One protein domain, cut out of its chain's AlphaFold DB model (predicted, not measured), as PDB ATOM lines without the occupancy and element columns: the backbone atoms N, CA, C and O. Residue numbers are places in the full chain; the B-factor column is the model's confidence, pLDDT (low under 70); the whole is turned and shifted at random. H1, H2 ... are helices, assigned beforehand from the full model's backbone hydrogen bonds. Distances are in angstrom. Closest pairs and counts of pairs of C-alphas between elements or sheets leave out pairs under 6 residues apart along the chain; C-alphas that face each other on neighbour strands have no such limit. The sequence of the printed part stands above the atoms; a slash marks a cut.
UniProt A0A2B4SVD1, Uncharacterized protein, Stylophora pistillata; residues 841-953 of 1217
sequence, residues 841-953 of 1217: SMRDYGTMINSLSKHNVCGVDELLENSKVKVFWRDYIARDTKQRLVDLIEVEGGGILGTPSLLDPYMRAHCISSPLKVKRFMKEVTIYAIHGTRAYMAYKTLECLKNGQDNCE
ATOM      1  N   SER A 841      33.365  38.681 -44.038       65.31
ATOM      2  CA  SER A 841      34.611  39.109 -44.700       65.31
ATOM      3  C   SER A 841      35.836  38.298 -44.240       65.31
ATOM      4  O   SER A 841      36.665  37.883 -45.051       65.31
ATOM      5  N   MET A 842      35.906  37.948 -42.949       66.69
ATOM      6  CA  MET A 842      36.912  37.026 -42.404       66.69
ATOM      7  C   MET A 842      36.800  35.601 -42.957       66.69
ATOM      8  O   MET A 842      37.820  34.940 -43.149       66.69
ATOM      9  N   ARG A 843      35.577  35.110 -43.201       68.19
ATOM     10  CA  ARG A 843      35.330  33.766 -43.749       68.19
ATOM     11  C   ARG A 843      35.833  33.666 -45.192       68.19
ATOM     12  O   ARG A 843      36.451  32.666 -45.563       68.19
ATOM     13  N   ASP A 844      35.656  34.729 -45.972       70.12
ATOM     14  CA  ASP A 844      36.183  34.827 -47.335       70.12
ATOM     15  C   ASP A 844      37.705  35.026 -47.357       70.12
ATOM     16  O   ASP A 844      38.387  34.389 -48.158       70.12
ATOM     17  N   TYR A 845      38.261  35.811 -46.425       67.50
ATOM     18  CA  TYR A 845      39.711  35.919 -46.222       67.50
ATOM     19  C   TYR A 845      40.345  34.555 -45.895       67.50
ATOM     20  O   TYR A 845      41.297  34.145 -46.556       67.50
ATOM     21  N   GLY A 846      39.780  33.799 -44.946       62.41
ATOM     22  CA  GLY A 846      40.238  32.441 -44.632       62.41
ATOM     23  C   GLY A 846      40.119  31.487 -45.827       62.41
ATOM     24  O   GLY A 846      41.035  30.718 -46.102       62.41
ATOM     25  N   THR A 847      39.037  31.597 -46.605       73.25
ATOM     26  CA  THR A 847      38.842  30.824 -47.845       73.25
ATOM     27  C   THR A 847      39.876  31.176 -48.923       73.25
ATOM     28  O   THR A 847      40.302  30.299 -49.675       73.25
ATOM     29  N   MET A 848      40.303  32.439 -49.000       80.38
ATOM     30  CA  MET A 848      41.382  32.884 -49.882       80.38
ATOM     31  C   MET A 848      42.735  32.316 -49.433       80.38
ATOM     32  O   MET A 848      43.412  31.687 -50.242       80.38
ATOM     33  N   ILE A 849      43.109  32.462 -48.157       71.56
ATOM     34  CA  ILE A 849      44.376  31.929 -47.624       71.56
ATOM     35  C   ILE A 849      44.447  30.403 -47.799       71.56
ATOM     36  O   ILE A 849      45.423  29.900 -48.351       71.56
ATOM     37  N   ASN A 850      43.371  29.675 -47.479       69.38
ATOM     38  CA  ASN A 850      43.274  28.222 -47.680       69.38
ATOM     39  C   ASN A 850      43.235  27.789 -49.159       69.38
ATOM     40  O   ASN A 850      43.333  26.596 -49.453       69.38
ATOM     41  N   SER A 851      43.070  28.727 -50.097       71.94
ATOM     42  CA  SER A 851      43.254  28.484 -51.529       71.94
ATOM     43  C   SER A 851      44.709  28.697 -51.937       71.94
ATOM     44  O   SER A 851      45.266  27.849 -52.633       71.94
ATOM     45  N   LEU A 852      45.336  29.777 -51.466       67.50
ATOM     46  CA  LEU A 852      46.725  30.126 -51.772       67.50
ATOM     47  C   LEU A 852      47.732  29.148 -51.148       67.50
ATOM     48  O   LEU A 852      48.721  28.823 -51.790       67.50
ATOM     49  N   SER A 853      47.456  28.582 -49.971       66.88
ATOM     50  CA  SER A 853      48.296  27.522 -49.384       66.88
ATOM     51  C   SER A 853      48.242  26.189 -50.150       66.88
ATOM     52  O   SER A 853      49.121  25.344 -49.982       66.88
ATOM     53  N   LYS A 854      47.229  25.988 -51.008       69.44
ATOM     54  CA  LYS A 854      47.008  24.747 -51.778       69.44
ATOM     55  C   LYS A 854      47.443  24.834 -53.246       69.44
ATOM     56  O   LYS A 854      47.470  23.806 -53.917       69.44
ATOM     57  N   HIS A 855      47.790  26.021 -53.749       61.56
ATOM     58  CA  HIS A 855      48.191  26.242 -55.143       61.56
ATOM     59  C   HIS A 855      49.528  26.988 -55.190       61.56
ATOM     60  O   HIS A 855      49.677  28.022 -54.548       61.56
ATOM     61  N   ASN A 856      50.494  26.499 -55.974       56.09
ATOM     62  CA  ASN A 856      51.731  27.249 -56.210       56.09
ATOM     63  C   ASN A 856      51.397  28.459 -57.093       56.09
ATOM     64  O   ASN A 856      51.191  28.284 -58.288       56.09
ATOM     65  N   VAL A 857      51.327  29.649 -56.499       61.34
ATOM     66  CA  VAL A 857      51.100  30.918 -57.202       61.34
ATOM     67  C   VAL A 857      52.428  31.674 -57.252       61.34
ATOM     68  O   VAL A 857      52.886  32.182 -56.229       61.34
ATOM     69  N   CYS A 858      53.058  31.737 -58.425       55.53
ATOM     70  CA  CYS A 858      54.362  32.374 -58.645       55.53
ATOM     71  C   CYS A 858      54.298  33.550 -59.636       55.53
ATOM     72  O   CYS A 858      55.206  33.747 -60.443       55.53
ATOM     73  N   GLY A 859      53.262  34.384 -59.528       61.81
ATOM     74  CA  GLY A 859      53.172  35.662 -60.233       61.81
ATOM     75  C   GLY A 859      52.118  36.584 -59.627       61.81
ATOM     76  O   GLY A 859      51.164  36.116 -59.004       61.81
ATOM     77  N   VAL A 860      52.270  37.897 -59.824       67.69
ATOM     78  CA  VAL A 860      51.243  38.879 -59.431       67.69
ATOM     79  C   VAL A 860      49.971  38.660 -60.250       67.69
ATOM     80  O   VAL A 860      48.887  38.595 -59.681       67.69
ATOM     81  N   ASP A 861      50.101  38.436 -61.559       70.94
ATOM     82  CA  ASP A 861      48.962  38.143 -62.432       70.94
ATOM     83  C   ASP A 861      48.259  36.837 -62.039       70.94
ATOM     84  O   ASP A 861      47.038  36.797 -61.958       70.94
ATOM     85  N   GLU A 862      49.011  35.784 -61.700       74.00
ATOM     86  CA  GLU A 862      48.454  34.497 -61.250       74.00
ATOM     87  C   GLU A 862      47.730  34.617 -59.892       74.00
ATOM     88  O   GLU A 862      46.679  34.006 -59.681       74.00
ATOM     89  N   LEU A 863      48.242  35.463 -58.988       75.12
ATOM     90  CA  LEU A 863      47.588  35.799 -57.721       75.12
ATOM     91  C   LEU A 863      46.282  36.567 -57.945       75.12
ATOM     92  O   LEU A 863      45.268  36.254 -57.320       75.12
ATOM     93  N   LEU A 864      46.296  37.553 -58.841       79.44
ATOM     94  CA  LEU A 864      45.131  38.370 -59.176       79.44
ATOM     95  C   LEU A 864      44.094  37.603 -60.008       79.44
ATOM     96  O   LEU A 864      42.903  37.887 -59.889       79.44
ATOM     97  N   GLU A 865      44.510  36.614 -60.802       80.19
ATOM     98  CA  GLU A 865      43.633  35.709 -61.552       80.19
ATOM     99  C   GLU A 865      42.988  34.619 -60.685       80.19
ATOM    100  O   GLU A 865      41.915  34.118 -61.036       80.19
ATOM    101  N   ASN A 866      43.570  34.284 -59.527       82.69
ATOM    102  CA  ASN A 866      43.043  33.250 -58.640       82.69
ATOM    103  C   ASN A 866      41.572  33.520 -58.255       82.69
ATOM    104  O   ASN A 866      41.219  34.544 -57.663       82.69
ATOM    105  N   SER A 867      40.698  32.552 -58.550       84.62
ATOM    106  CA  SER A 867      39.245  32.699 -58.379       84.62
ATOM    107  C   SER A 867      38.810  33.059 -56.951       84.62
ATOM    108  O   SER A 867      37.838  33.797 -56.786       84.62
ATOM    109  N   LYS A 868      39.524  32.593 -55.916       84.06
ATOM    110  CA  LYS A 868      39.206  32.895 -54.512       84.06
ATOM    111  C   LYS A 868      39.685  34.284 -54.098       84.06
ATOM    112  O   LYS A 868      38.948  34.967 -53.393       84.06
ATOM    113  N   VAL A 869      40.824  34.748 -54.619       78.75
ATOM    114  CA  VAL A 869      41.279  36.146 -54.479       78.75
ATOM    115  C   VAL A 869      40.277  37.094 -55.149       78.75
ATOM    116  O   VAL A 869      39.813  38.051 -54.530       78.75
ATOM    117  N   LYS A 870      39.834  36.772 -56.374       82.88
ATOM    118  CA  LYS A 870      38.792  37.522 -57.102       82.88
ATOM    119  C   LYS A 870      37.428  37.536 -56.411       82.88
ATOM    120  O   LYS A 870      36.645  38.450 -56.671       82.88
ATOM    121  N   VAL A 871      37.082  36.529 -55.607       84.62
ATOM    122  CA  VAL A 871      35.859  36.541 -54.782       84.62
ATOM    123  C   VAL A 871      36.074  37.407 -53.544       84.62
ATOM    124  O   VAL A 871      35.365  38.397 -53.399       84.62
ATOM    125  N   PHE A 872      37.102  37.122 -52.735       84.06
ATOM    126  CA  PHE A 872      37.422  37.898 -51.531       84.06
ATOM    127  C   PHE A 872      37.476  39.407 -51.805       84.06
ATOM    128  O   PHE A 872      36.826  40.174 -51.103       84.06
ATOM    129  N   TRP A 873      38.170  39.835 -52.866       82.25
ATOM    130  CA  TRP A 873      38.257  41.249 -53.243       82.25
ATOM    131  C   TRP A 873      36.876  41.876 -53.475       82.25
ATOM    132  O   TRP A 873      36.554  42.917 -52.898       82.25
ATOM    133  N   ARG A 874      36.053  41.260 -54.335       84.19
ATOM    134  CA  ARG A 874      34.740  41.807 -54.708       84.19
ATOM    135  C   ARG A 874      33.811  41.877 -53.506       84.19
ATOM    136  O   ARG A 874      33.171  42.906 -53.311       84.19
ATOM    137  N   ASP A 875      33.784  40.834 -52.689       80.56
ATOM    138  CA  ASP A 875      32.929  40.756 -51.508       80.56
ATOM    139  C   ASP A 875      33.406  41.684 -50.375       80.56
ATOM    140  O   ASP A 875      32.573  42.285 -49.693       80.56
ATOM    141  N   TYR A 876      34.720  41.902 -50.227       80.25
ATOM    142  CA  TYR A 876      35.277  42.878 -49.284       80.25
ATOM    143  C   TYR A 876      34.786  44.306 -49.585       80.25
ATOM    144  O   TYR A 876      34.353  45.008 -48.661       80.25
ATOM    145  N   ILE A 877      34.809  44.707 -50.868       81.06
ATOM    146  CA  ILE A 877      34.273  45.995 -51.350       81.06
ATOM    147  C   ILE A 877      32.748  46.028 -51.225       81.06
ATOM    148  O   ILE A 877      32.204  46.953 -50.631       81.06
ATOM    149  N   ALA A 878      32.046  45.038 -51.783       78.00
ATOM    150  CA  ALA A 878      30.587  45.068 -51.930       78.00
ATOM    151  C   ALA A 878      29.831  45.108 -50.593       78.00
ATOM    152  O   ALA A 878      28.686  45.556 -50.544       78.00
ATOM    153  N   ARG A 879      30.464  44.653 -49.506       76.44
ATOM    154  CA  ARG A 879      29.909  44.695 -48.145       76.44
ATOM    155  C   ARG A 879      30.384  45.903 -47.321       76.44
ATOM    156  O   ARG A 879      29.929  46.071 -46.189       76.44
ATOM    157  N   ASP A 880      31.265  46.726 -47.888       78.38
ATOM    158  CA  ASP A 880      31.923  47.880 -47.267       78.38
ATOM    159  C   ASP A 880      32.620  47.544 -45.937       78.38
ATOM    160  O   ASP A 880      32.313  48.063 -44.859       78.38
ATOM    161  N   THR A 881      33.559  46.595 -46.002       73.12
ATOM    162  CA  THR A 881      34.255  46.124 -44.796       73.12
ATOM    163  C   THR A 881      35.165  47.212 -44.199       73.12
ATOM    164  O   THR A 881      35.269  47.276 -42.974       73.12
ATOM    165  N   LYS A 882      35.779  48.103 -45.014       74.94
ATOM    166  CA  LYS A 882      36.604  49.208 -44.475       74.94
ATOM    167  C   LYS A 882      35.739  50.137 -43.628       74.94
ATOM    168  O   LYS A 882      36.078  50.335 -42.462       74.94
ATOM    169  N   GLN A 883      34.645  50.681 -44.170       73.44
ATOM    170  CA  GLN A 883      33.870  51.671 -43.427       73.44
ATOM    171  C   GLN A 883      33.270  51.060 -42.162       73.44
ATOM    172  O   GLN A 883      33.344  51.672 -41.109       73.44
ATOM    173  N   ARG A 884      32.799  49.807 -42.192       72.50
ATOM    174  CA  ARG A 884      32.272  49.129 -40.989       72.50
ATOM    175  C   ARG A 884      33.312  48.900 -39.892       72.50
ATOM    176  O   ARG A 884      32.947  48.925 -38.717       72.50
ATOM    177  N   LEU A 885      34.571  48.662 -40.262       70.50
ATOM    178  CA  LEU A 885      35.686  48.521 -39.322       70.50
ATOM    179  C   LEU A 885      36.074  49.883 -38.729       70.50
ATOM    180  O   LEU A 885      36.209  49.995 -37.512       70.50
ATOM    181  N   VAL A 886      36.157  50.928 -39.561       71.44
ATOM    182  CA  VAL A 886      36.353  52.319 -39.115       71.44
ATOM    183  C   VAL A 886      35.199  52.752 -38.202       71.44
ATOM    184  O   VAL A 886      35.443  53.120 -37.062       71.44
ATOM    185  N   ASP A 887      33.942  52.578 -38.608       68.69
ATOM    186  CA  ASP A 887      32.753  52.897 -37.811       68.69
ATOM    187  C   ASP A 887      32.655  52.098 -36.492       68.69
ATOM    188  O   ASP A 887      31.856  52.449 -35.620       68.69
ATOM    189  N   LEU A 888      33.328  50.951 -36.358       72.06
ATOM    190  CA  LEU A 888      33.402  50.207 -35.093       72.06
ATOM    191  C   LEU A 888      34.428  50.862 -34.161       72.06
ATOM    192  O   LEU A 888      34.154  51.087 -32.984       72.06
ATOM    193  N   ILE A 889      35.583  51.208 -34.725       73.12
ATOM    194  CA  ILE A 889      36.716  51.834 -34.049       73.12
ATOM    195  C   ILE A 889      36.395  53.282 -33.628       73.12
ATOM    196  O   ILE A 889      36.683  53.671 -32.499       73.12
ATOM    197  N   GLU A 890      35.743  54.076 -34.478       70.88
ATOM    198  CA  GLU A 890      35.467  55.496 -34.220       70.88
ATOM    199  C   GLU A 890      34.289  55.749 -33.277       70.88
ATOM    200  O   GLU A 890      34.292  56.756 -32.571       70.88
ATOM    201  N   VAL A 891      33.310  54.840 -33.200       69.62
ATOM    202  CA  VAL A 891      32.232  54.949 -32.200       69.62
ATOM    203  C   VAL A 891      32.758  54.656 -30.790       69.62
ATOM    204  O   VAL A 891      32.345  55.314 -29.839       69.62
ATOM    205  N   GLU A 892      33.708  53.728 -30.636       71.44
ATOM    206  CA  GLU A 892      34.338  53.463 -29.333       71.44
ATOM    207  C   GLU A 892      35.449  54.453 -28.975       71.44
ATOM    208  O   GLU A 892      35.589  54.813 -27.807       71.44
ATOM    209  N   GLY A 893      36.199  54.936 -29.971       64.38
ATOM    210  CA  GLY A 893      37.198  55.993 -29.812       64.38
ATOM    211  C   GLY A 893      36.616  57.406 -29.657       64.38
ATOM    212  O   GLY A 893      37.380  58.351 -29.492       64.38
ATOM    213  N   GLY A 894      35.290  57.572 -29.729       58.72
ATOM    214  CA  GLY A 894      34.615  58.868 -29.583       58.72
ATOM    215  C   GLY A 894      34.785  59.832 -30.765       58.72
ATOM    216  O   GLY A 894      34.487  61.016 -30.625       58.72
ATOM    217  N   GLY A 895      35.244  59.347 -31.924       53.72
ATOM    218  CA  GLY A 895      35.426  60.152 -33.139       53.72
ATOM    219  C   GLY A 895      34.107  60.628 -33.758       53.72
ATOM    220  O   GLY A 895      34.062  61.692 -34.371       53.72
ATOM    221  N   ILE A 896      33.014  59.886 -33.550       53.06
ATOM    222  CA  ILE A 896      31.673  60.289 -33.988       53.06
ATOM    223  C   ILE A 896      30.963  61.044 -32.854       53.06
ATOM    224  O   ILE A 896      30.439  60.456 -31.903       53.06
ATOM    225  N   LEU A 897      30.917  62.374 -32.976       36.84
ATOM    226  CA  LEU A 897      30.221  63.254 -32.033       36.84
ATOM    227  C   LEU A 897      28.742  62.858 -31.886       36.84
ATOM    228  O   LEU A 897      27.978  62.842 -32.849       36.84
ATOM    229  N   GLY A 898      28.324  62.582 -30.649       39.53
ATOM    230  CA  GLY A 898      26.930  62.295 -30.301       39.53
ATOM    231  C   GLY A 898      26.511  60.823 -30.375       39.53
ATOM    232  O   GLY A 898      25.411  60.506 -29.919       39.53
ATOM    233  N   THR A 899      27.354  59.902 -30.859       49.97
ATOM    234  CA  THR A 899      27.148  58.470 -30.573       49.97
ATOM    235  C   THR A 899      27.783  58.116 -29.229       49.97
ATOM    236  O   THR A 899      28.980  58.350 -29.067       49.97
ATOM    237  N   PRO A 900      27.041  57.542 -28.262       56.06
ATOM    238  CA  PRO A 900      27.670  56.947 -27.090       56.06
ATOM    239  C   PRO A 900      28.494  55.722 -27.507       56.06
ATOM    240  O   PRO A 900      28.177  55.074 -28.511       56.06
ATOM    241  N   SER A 901      29.483  55.358 -26.685       66.56
ATOM    242  CA  SER A 901      30.059  54.008 -26.716       66.56
ATOM    243  C   SER A 901      28.934  52.969 -26.703       66.56
ATOM    244  O   SER A 901      27.902  53.151 -26.056       66.56
ATOM    245  N   LEU A 902      29.141  51.880 -27.429       68.69
ATOM    246  CA  LEU A 902      28.280  50.709 -27.518       68.69
ATOM    247  C   LEU A 902      28.730  49.636 -26.506       68.69
ATOM    248  O   LEU A 902      27.890  48.916 -25.963       68.69
ATOM    249  N   LEU A 903      30.036  49.560 -26.214       75.62
ATOM    250  CA  LEU A 903      30.612  48.658 -25.209       75.62
ATOM    251  C   LEU A 903      30.193  49.029 -23.775       75.62
ATOM    252  O   LEU A 903      29.776  48.148 -23.020       75.62
ATOM    253  N   ASP A 904      30.234  50.311 -23.395       75.44
ATOM    254  CA  ASP A 904      29.929  50.731 -22.015       75.44
ATOM    255  C   ASP A 904      28.451  50.485 -21.613       75.44
ATOM    256  O   ASP A 904      28.208  49.982 -20.513       75.44
ATOM    257  N   PRO A 905      27.428  50.738 -22.461       69.38
ATOM    258  CA  PRO A 905      26.045  50.332 -22.193       69.38
ATOM    259  C   PRO A 905      25.840  48.815 -22.120       69.38
ATOM    260  O   PRO A 905      25.011  48.362 -21.330       69.38
ATOM    261  N   TYR A 906      26.579  48.030 -22.914       73.19
ATOM    262  CA  TYR A 906      26.497  46.567 -22.879       73.19
ATOM    263  C   TYR A 906      27.064  46.005 -21.571       73.19
ATOM    264  O   TYR A 906      26.416  45.186 -20.916       73.19
ATOM    265  N   MET A 907      28.209  46.532 -21.120       75.31
ATOM    266  CA  MET A 907      28.739  46.275 -19.779       75.31
ATOM    267  C   MET A 907      27.713  46.624 -18.698       75.31
ATOM    268  O   MET A 907      27.374  45.773 -17.880       75.31
ATOM    269  N   ARG A 908      27.151  47.843 -18.724       73.62
ATOM    270  CA  ARG A 908      26.129  48.275 -17.752       73.62
ATOM    271  C   ARG A 908      24.885  47.379 -17.725       73.62
ATOM    272  O   ARG A 908      24.223  47.315 -16.696       73.62
ATOM    273  N   ALA A 909      24.546  46.711 -18.829       68.12
ATOM    274  CA  ALA A 909      23.417  45.785 -18.895       68.12
ATOM    275  C   ALA A 909      23.746  44.379 -18.358       68.12
ATOM    276  O   ALA A 909      22.886  43.750 -17.737       68.12
ATOM    277  N   HIS A 910      24.966  43.879 -18.598       74.38
ATOM    278  CA  HIS A 910      25.286  42.452 -18.456       74.38
ATOM    279  C   HIS A 910      26.431  42.098 -17.500       74.38
ATOM    280  O   HIS A 910      26.610  40.915 -17.229       74.38
ATOM    281  N   CYS A 911      27.161  43.069 -16.946       78.81
ATOM    282  CA  CYS A 911      28.300  42.807 -16.056       78.81
ATOM    283  C   CYS A 911      27.920  41.945 -14.840       78.81
ATOM    284  O   CYS A 911      28.512  40.891 -14.629       78.81
ATOM    285  N   ILE A 912      26.872  42.344 -14.108       72.75
ATOM    286  CA  ILE A 912      26.325  41.571 -12.980       72.75
ATOM    287  C   ILE A 912      25.352  40.484 -13.474       72.75
ATOM    288  O   ILE A 912      25.399  39.348 -13.016       72.75
ATOM    289  N   SER A 913      24.469  40.804 -14.430       72.50
ATOM    290  CA  SER A 913      23.344  39.924 -14.806       72.50
ATOM    291  C   SER A 913      23.708  38.756 -15.734       72.50
ATOM    292  O   SER A 913      22.906  37.840 -15.915       72.50
ATOM    293  N   SER A 914      24.861  38.795 -16.408       75.88
ATOM    294  CA  SER A 914      25.309  37.772 -17.366       75.88
ATOM    295  C   SER A 914      26.818  37.896 -17.675       75.88
ATOM    296  O   SER A 914      27.187  38.102 -18.839       75.88
ATOM    297  N   PRO A 915      27.712  37.734 -16.678       75.62
ATOM    298  CA  PRO A 915      29.161  37.927 -16.837       75.62
ATOM    299  C   PRO A 915      29.767  37.121 -18.002       75.62
ATOM    300  O   PRO A 915      30.581  37.634 -18.770       75.62
ATOM    301  N   LEU A 916      29.311  35.882 -18.223       71.94
ATOM    302  CA  LEU A 916      29.768  35.042 -19.341       71.94
ATOM    303  C   LEU A 916      29.427  35.627 -20.725       71.94
ATOM    304  O   LEU A 916      30.242  35.531 -21.644       71.94
ATOM    305  N   LYS A 917      28.264  36.284 -20.877       71.25
ATOM    306  CA  LYS A 917      27.882  36.961 -22.133       71.25
ATOM    307  C   LYS A 917      28.804  38.150 -22.402       71.25
ATOM    308  O   LYS A 917      29.227  38.338 -23.538       71.25
ATOM    309  N   VAL A 918      29.197  38.877 -21.351       73.31
ATOM    310  CA  VAL A 918      30.187  39.959 -21.444       73.31
ATOM    311  C   VAL A 918      31.546  39.443 -21.909       73.31
ATOM    312  O   VAL A 918      32.069  39.945 -22.904       73.31
ATOM    313  N   LYS A 919      32.097  38.408 -21.259       77.69
ATOM    314  CA  LYS A 919      33.392  37.828 -21.663       77.69
ATOM    315  C   LYS A 919      33.382  37.352 -23.117       77.69
ATOM    316  O   LYS A 919      34.325  37.640 -23.855       77.69
ATOM    317  N   ARG A 920      32.318  36.649 -23.529       73.25
ATOM    318  CA  ARG A 920      32.143  36.148 -24.901       73.25
ATOM    319  C   ARG A 920      32.087  37.292 -25.913       73.25
ATOM    320  O   ARG A 920      32.861  37.282 -26.862       73.25
ATOM    321  N   PHE A 921      31.253  38.300 -25.671       74.81
ATOM    322  CA  PHE A 921      31.099  39.453 -26.559       74.81
ATOM    323  C   PHE A 921      32.385  40.279 -26.691       74.81
ATOM    324  O   PHE A 921      32.773  40.625 -27.801       74.81
ATOM    325  N   MET A 922      33.104  40.537 -25.591       81.38
ATOM    326  CA  MET A 922      34.389  41.248 -25.655       81.38
ATOM    327  C   MET A 922      35.446  40.440 -26.424       81.38
ATOM    328  O   MET A 922      36.162  41.006 -27.247       81.38
ATOM    329  N   LYS A 923      35.499  39.111 -26.235       77.62
ATOM    330  CA  LYS A 923      36.361  38.212 -27.026       77.62
ATOM    331  C   LYS A 923      35.992  38.241 -28.515       77.62
ATOM    332  O   LYS A 923      36.885  38.311 -29.355       77.62
ATOM    333  N   GLU A 924      34.703  38.232 -28.844       72.25
ATOM    334  CA  GLU A 924      34.200  38.351 -30.218       72.25
ATOM    335  C   GLU A 924      34.580  39.713 -30.839       72.25
ATOM    336  O   GLU A 924      35.157  39.732 -31.924       72.25
ATOM    337  N   VAL A 925      34.396  40.840 -30.138       75.75
ATOM    338  CA  VAL A 925      34.833  42.182 -30.589       75.75
ATOM    339  C   VAL A 925      36.347  42.236 -30.838       75.75
ATOM    340  O   VAL A 925      36.768  42.713 -31.892       75.75
ATOM    341  N   THR A 926      37.170  41.704 -29.927       75.56
ATOM    342  CA  THR A 926      38.630  41.598 -30.105       75.56
ATOM    343  C   THR A 926      38.999  40.787 -31.353       75.56
ATOM    344  O   THR A 926      39.832  41.228 -32.149       75.56
ATOM    345  N   ILE A 927      38.360  39.631 -31.565       69.50
ATOM    346  CA  ILE A 927      38.582  38.779 -32.742       69.50
ATOM    347  C   ILE A 927      38.187  39.517 -34.028       69.50
ATOM    348  O   ILE A 927      38.987  39.583 -34.963       69.50
ATOM    349  N   TYR A 928      36.991  40.110 -34.075       72.50
ATOM    350  CA  TYR A 928      36.493  40.814 -35.257       72.50
ATOM    351  C   TYR A 928      37.343  42.044 -35.603       72.50
ATOM    352  O   TYR A 928      37.636  42.259 -36.776       72.50
ATOM    353  N   ALA A 929      37.824  42.800 -34.612       71.50
ATOM    354  CA  ALA A 929      38.727  43.925 -34.844       71.50
ATOM    355  C   ALA A 929      40.086  43.474 -35.424       71.50
ATOM    356  O   ALA A 929      40.518  43.990 -36.454       71.50
ATOM    357  N   ILE A 930      40.740  42.469 -34.825       70.75
ATOM    358  CA  ILE A 930      42.053  41.974 -35.285       70.75
ATOM    359  C   ILE A 930      41.956  41.346 -36.681       70.75
ATOM    360  O   ILE A 930      42.737  41.678 -37.577       70.75
ATOM    361  N   HIS A 931      41.011  40.428 -36.891       67.75
ATOM    362  CA  HIS A 931      40.894  39.711 -38.160       67.75
ATOM    363  C   HIS A 931      40.262  40.573 -39.265       67.75
ATOM    364  O   HIS A 931      40.639  40.421 -40.427       67.75
ATOM    365  N   GLY A 932      39.383  41.521 -38.921       69.69
ATOM    366  CA  GLY A 932      38.921  42.567 -39.835       69.69
ATOM    367  C   GLY A 932      40.078  43.436 -40.334       69.69
ATOM    368  O   GLY A 932      40.203  43.650 -41.538       69.69
ATOM    369  N   THR A 933      40.997  43.840 -39.447       73.81
ATOM    370  CA  THR A 933      42.225  44.550 -39.843       73.81
ATOM    371  C   THR A 933      43.138  43.684 -40.718       73.81
ATOM    372  O   THR A 933      43.673  44.186 -41.704       73.81
ATOM    373  N   ARG A 934      43.280  42.374 -40.454       67.81
ATOM    374  CA  ARG A 934      44.033  41.463 -41.350       67.81
ATOM    375  C   ARG A 934      43.412  41.375 -42.749       67.81
ATOM    376  O   ARG A 934      44.144  41.442 -43.733       67.81
ATOM    377  N   ALA A 935      42.084  41.288 -42.845       70.94
ATOM    378  CA  ALA A 935      41.376  41.325 -44.123       70.94
ATOM    379  C   ALA A 935      41.555  42.681 -44.837       70.94
ATOM    380  O   ALA A 935      41.803  42.702 -46.041       70.94
ATOM    381  N   TYR A 936      41.520  43.804 -44.107       78.56
ATOM    382  CA  TYR A 936      41.783  45.135 -44.667       78.56
ATOM    383  C   TYR A 936      43.212  45.283 -45.209       78.56
ATOM    384  O   TYR A 936      43.394  45.763 -46.327       78.56
ATOM    385  N   MET A 937      44.220  44.825 -44.462       72.44
ATOM    386  CA  MET A 937      45.611  44.837 -44.922       72.44
ATOM    387  C   MET A 937      45.789  43.950 -46.157       72.44
ATOM    388  O   MET A 937      46.358  44.398 -47.146       72.44
ATOM    389  N   ALA A 938      45.225  42.738 -46.167       71.31
ATOM    390  CA  ALA A 938      45.270  41.862 -47.337       71.31
ATOM    391  C   ALA A 938      44.590  42.490 -48.567       71.31
ATOM    392  O   ALA A 938      45.147  42.446 -49.664       71.31
ATOM    393  N   TYR A 939      43.433  43.137 -48.383       78.69
ATOM    394  CA  TYR A 939      42.790  43.937 -49.427       78.69
ATOM    395  C   TYR A 939      43.728  45.042 -49.946       78.69
ATOM    396  O   TYR A 939      43.877  45.194 -51.155       78.69
ATOM    397  N   LYS A 940      44.403  45.782 -49.057       77.12
ATOM    398  CA  LYS A 940      45.323  46.868 -49.435       77.12
ATOM    399  C   LYS A 940      46.584  46.384 -50.152       77.12
ATOM    400  O   LYS A 940      46.996  47.027 -51.116       77.12
ATOM    401  N   THR A 941      47.163  45.248 -49.758       74.56
ATOM    402  CA  THR A 941      48.286  44.628 -50.482       74.56
ATOM    403  C   THR A 941      47.856  44.240 -51.894       74.56
ATOM    404  O   THR A 941      48.545  44.563 -52.857       74.56
ATOM    405  N   LEU A 942      46.690  43.602 -52.036       77.19
ATOM    406  CA  LEU A 942      46.136  43.219 -53.336       77.19
ATOM    407  C   LEU A 942      45.824  44.449 -54.212       77.19
ATOM    408  O   LEU A 942      46.173  44.457 -55.393       77.19
ATOM    409  N   GLU A 943      45.239  45.505 -53.634       80.12
ATOM    410  CA  GLU A 943      44.956  46.787 -54.298       80.12
ATOM    411  C   GLU A 943      46.226  47.448 -54.848       80.12
ATOM    412  O   GLU A 943      46.250  47.857 -56.006       80.12
ATOM    413  N   CYS A 944      47.298  47.473 -54.053       77.19
ATOM    414  CA  CYS A 944      48.618  47.937 -54.475       77.19
ATOM    415  C   CYS A 944      49.200  47.091 -55.626       77.19
ATOM    416  O   CYS A 944      49.605  47.642 -56.653       77.19
ATOM    417  N   LEU A 945      49.168  45.756 -55.512       74.69
ATOM    418  CA  LEU A 945      49.737  44.847 -56.516       74.69
ATOM    419  C   LEU A 945      49.044  44.986 -57.882       74.69
ATOM    420  O   LEU A 945      49.707  45.035 -58.915       74.69
ATOM    421  N   LYS A 946      47.713  45.131 -57.896       80.06
ATOM    422  CA  LYS A 946      46.930  45.377 -59.121       80.06
ATOM    423  C   LYS A 946      47.263  46.710 -59.797       80.06
ATOM    424  O   LYS A 946      47.094  46.830 -61.008       80.06
ATOM    425  N   ASN A 947      47.739  47.698 -59.043       80.88
ATOM    426  CA  ASN A 947      48.166  48.989 -59.583       80.88
ATOM    427  C   ASN A 947      49.597  48.948 -60.166       80.88
ATOM    428  O   ASN A 947      50.140  49.997 -60.504       80.88
ATOM    429  N   GLY A 948      50.215  47.763 -60.285       70.44
ATOM    430  CA  GLY A 948      51.549  47.589 -60.867       70.44
ATOM    431  C   GLY A 948      52.689  48.078 -59.971       70.44
ATOM    432  O   GLY A 948      53.768  48.398 -60.465       70.44
ATOM    433  N   GLN A 949      52.458  48.187 -58.660       71.00
ATOM    434  CA  GLN A 949      53.469  48.633 -57.705       71.00
ATOM    435  C   GLN A 949      54.216  47.430 -57.114       71.00
ATOM    436  O   GLN A 949      53.679  46.701 -56.291       71.00
ATOM    437  N   ASP A 950      55.485  47.242 -57.483       53.03
ATOM    438  CA  ASP A 950      56.317  46.157 -56.930       53.03
ATOM    439  C   ASP A 950      56.522  46.257 -55.407       53.03
ATOM    440  O   ASP A 950      56.703  45.256 -54.716       53.03
ATOM    441  N   ASN A 951      56.572  47.486 -54.885       57.28
ATOM    442  CA  ASN A 951      56.872  47.772 -53.484       57.28
ATOM    443  C   ASN A 951      55.576  47.888 -52.668       57.28
ATOM    444  O   ASN A 951      55.322  48.922 -52.060       57.28
ATOM    445  N   CYS A 952      54.787  46.814 -52.596       61.31
ATOM    446  CA  CYS A 952      53.621  46.735 -51.702       61.31
ATOM    447  C   CYS A 952      53.984  46.490 -50.230       61.31
ATOM    448  O   CYS A 952      53.301  45.759 -49.510       61.31
ATOM    449  N   GLU A 953      55.026  47.180 -49.763       52.62
ATOM    450  CA  GLU A 953      55.023  47.664 -48.392       52.62
ATOM    451  C   GLU A 953      53.857  48.639 -48.271       52.62
ATOM    452  O   GLU A 953      53.939  49.809 -48.642       52.62
TER     453      GLU A 953
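AT A GLANCE: This is residues 841 to 953 of the 1217 residues of an uncharacterized protein of Stylophora pistillata (UniProt A0A2B4SVD1). One long helix, H6, makes the backbone of an elongated, loose model, and shorter helices pack at places along it: H5 folds back on its first turns as a hairpin, H4 and H1 meet it farther along, and H2 meets its last turns. H1 and H3 lie side by side as an antiparallel pair. The printed part has 113 residues with six named helices, H1 to H6 in chain order, and no named strand: the class is all helix. The radius of gyration of the C-alphas is 17.9 A, and the spans are 54 by 31 by 23 A.

IN THESE COORDINATES: Find C-alpha 915 at (29.161, 37.927, -16.837); from there H6 runs 46.5 A to C-alpha 946 at (46.930, 45.377, -59.121). H1 begins at C-alpha 841, (34.611, 39.109, -44.700), and covers residues 841 to 852, 16.7 A. Then come H2, 860 to 865, 8.5 A; H3, 867 to 878, 16.4 A; H4, 881 to 892, 17.1 A; and H5, 903 to 910, 10.6 A.

HOW THE PARTS SIT: Start at the hub, H6. Its residues 917 to 918 touch H5 in a helical hairpin, closest C-alphas His 910 and Val 918, 6.3 A, at a shallow tilt of 28 degrees. H4 touches it with residues 881 to 885 alone, Lys 882 to Tyr 936, 6.6 A between C-alphas, at a steep 43 degrees. H1 touches it with 841 to 845 alone, closest C-alphas Tyr 845 and Ala 935, 6.0 A. H2 touches its residues 942 to 946, closest C-alphas Val 860 and Leu 945, 6.8 A. H1 and H3 touch, opposite ways at 18 degrees, a shallow tilt, closest C-alphas Met 848 and Lys 868, 5.1 A. Every O i to N i+4 pair is within hydrogen-bond range in H1, H2, H5 and H6; in H3 7 of 8 are, in H4 6 of 8.

THE WHOLE: The C-alphas farthest apart, Gly 859 and Ile 912, are 54.7 A apart. The printed part has no cut and no long link. Mean pLDDT of the printed part is 71.3; look for values under 70 at residues 852 to 860 and 893 to 902, among others.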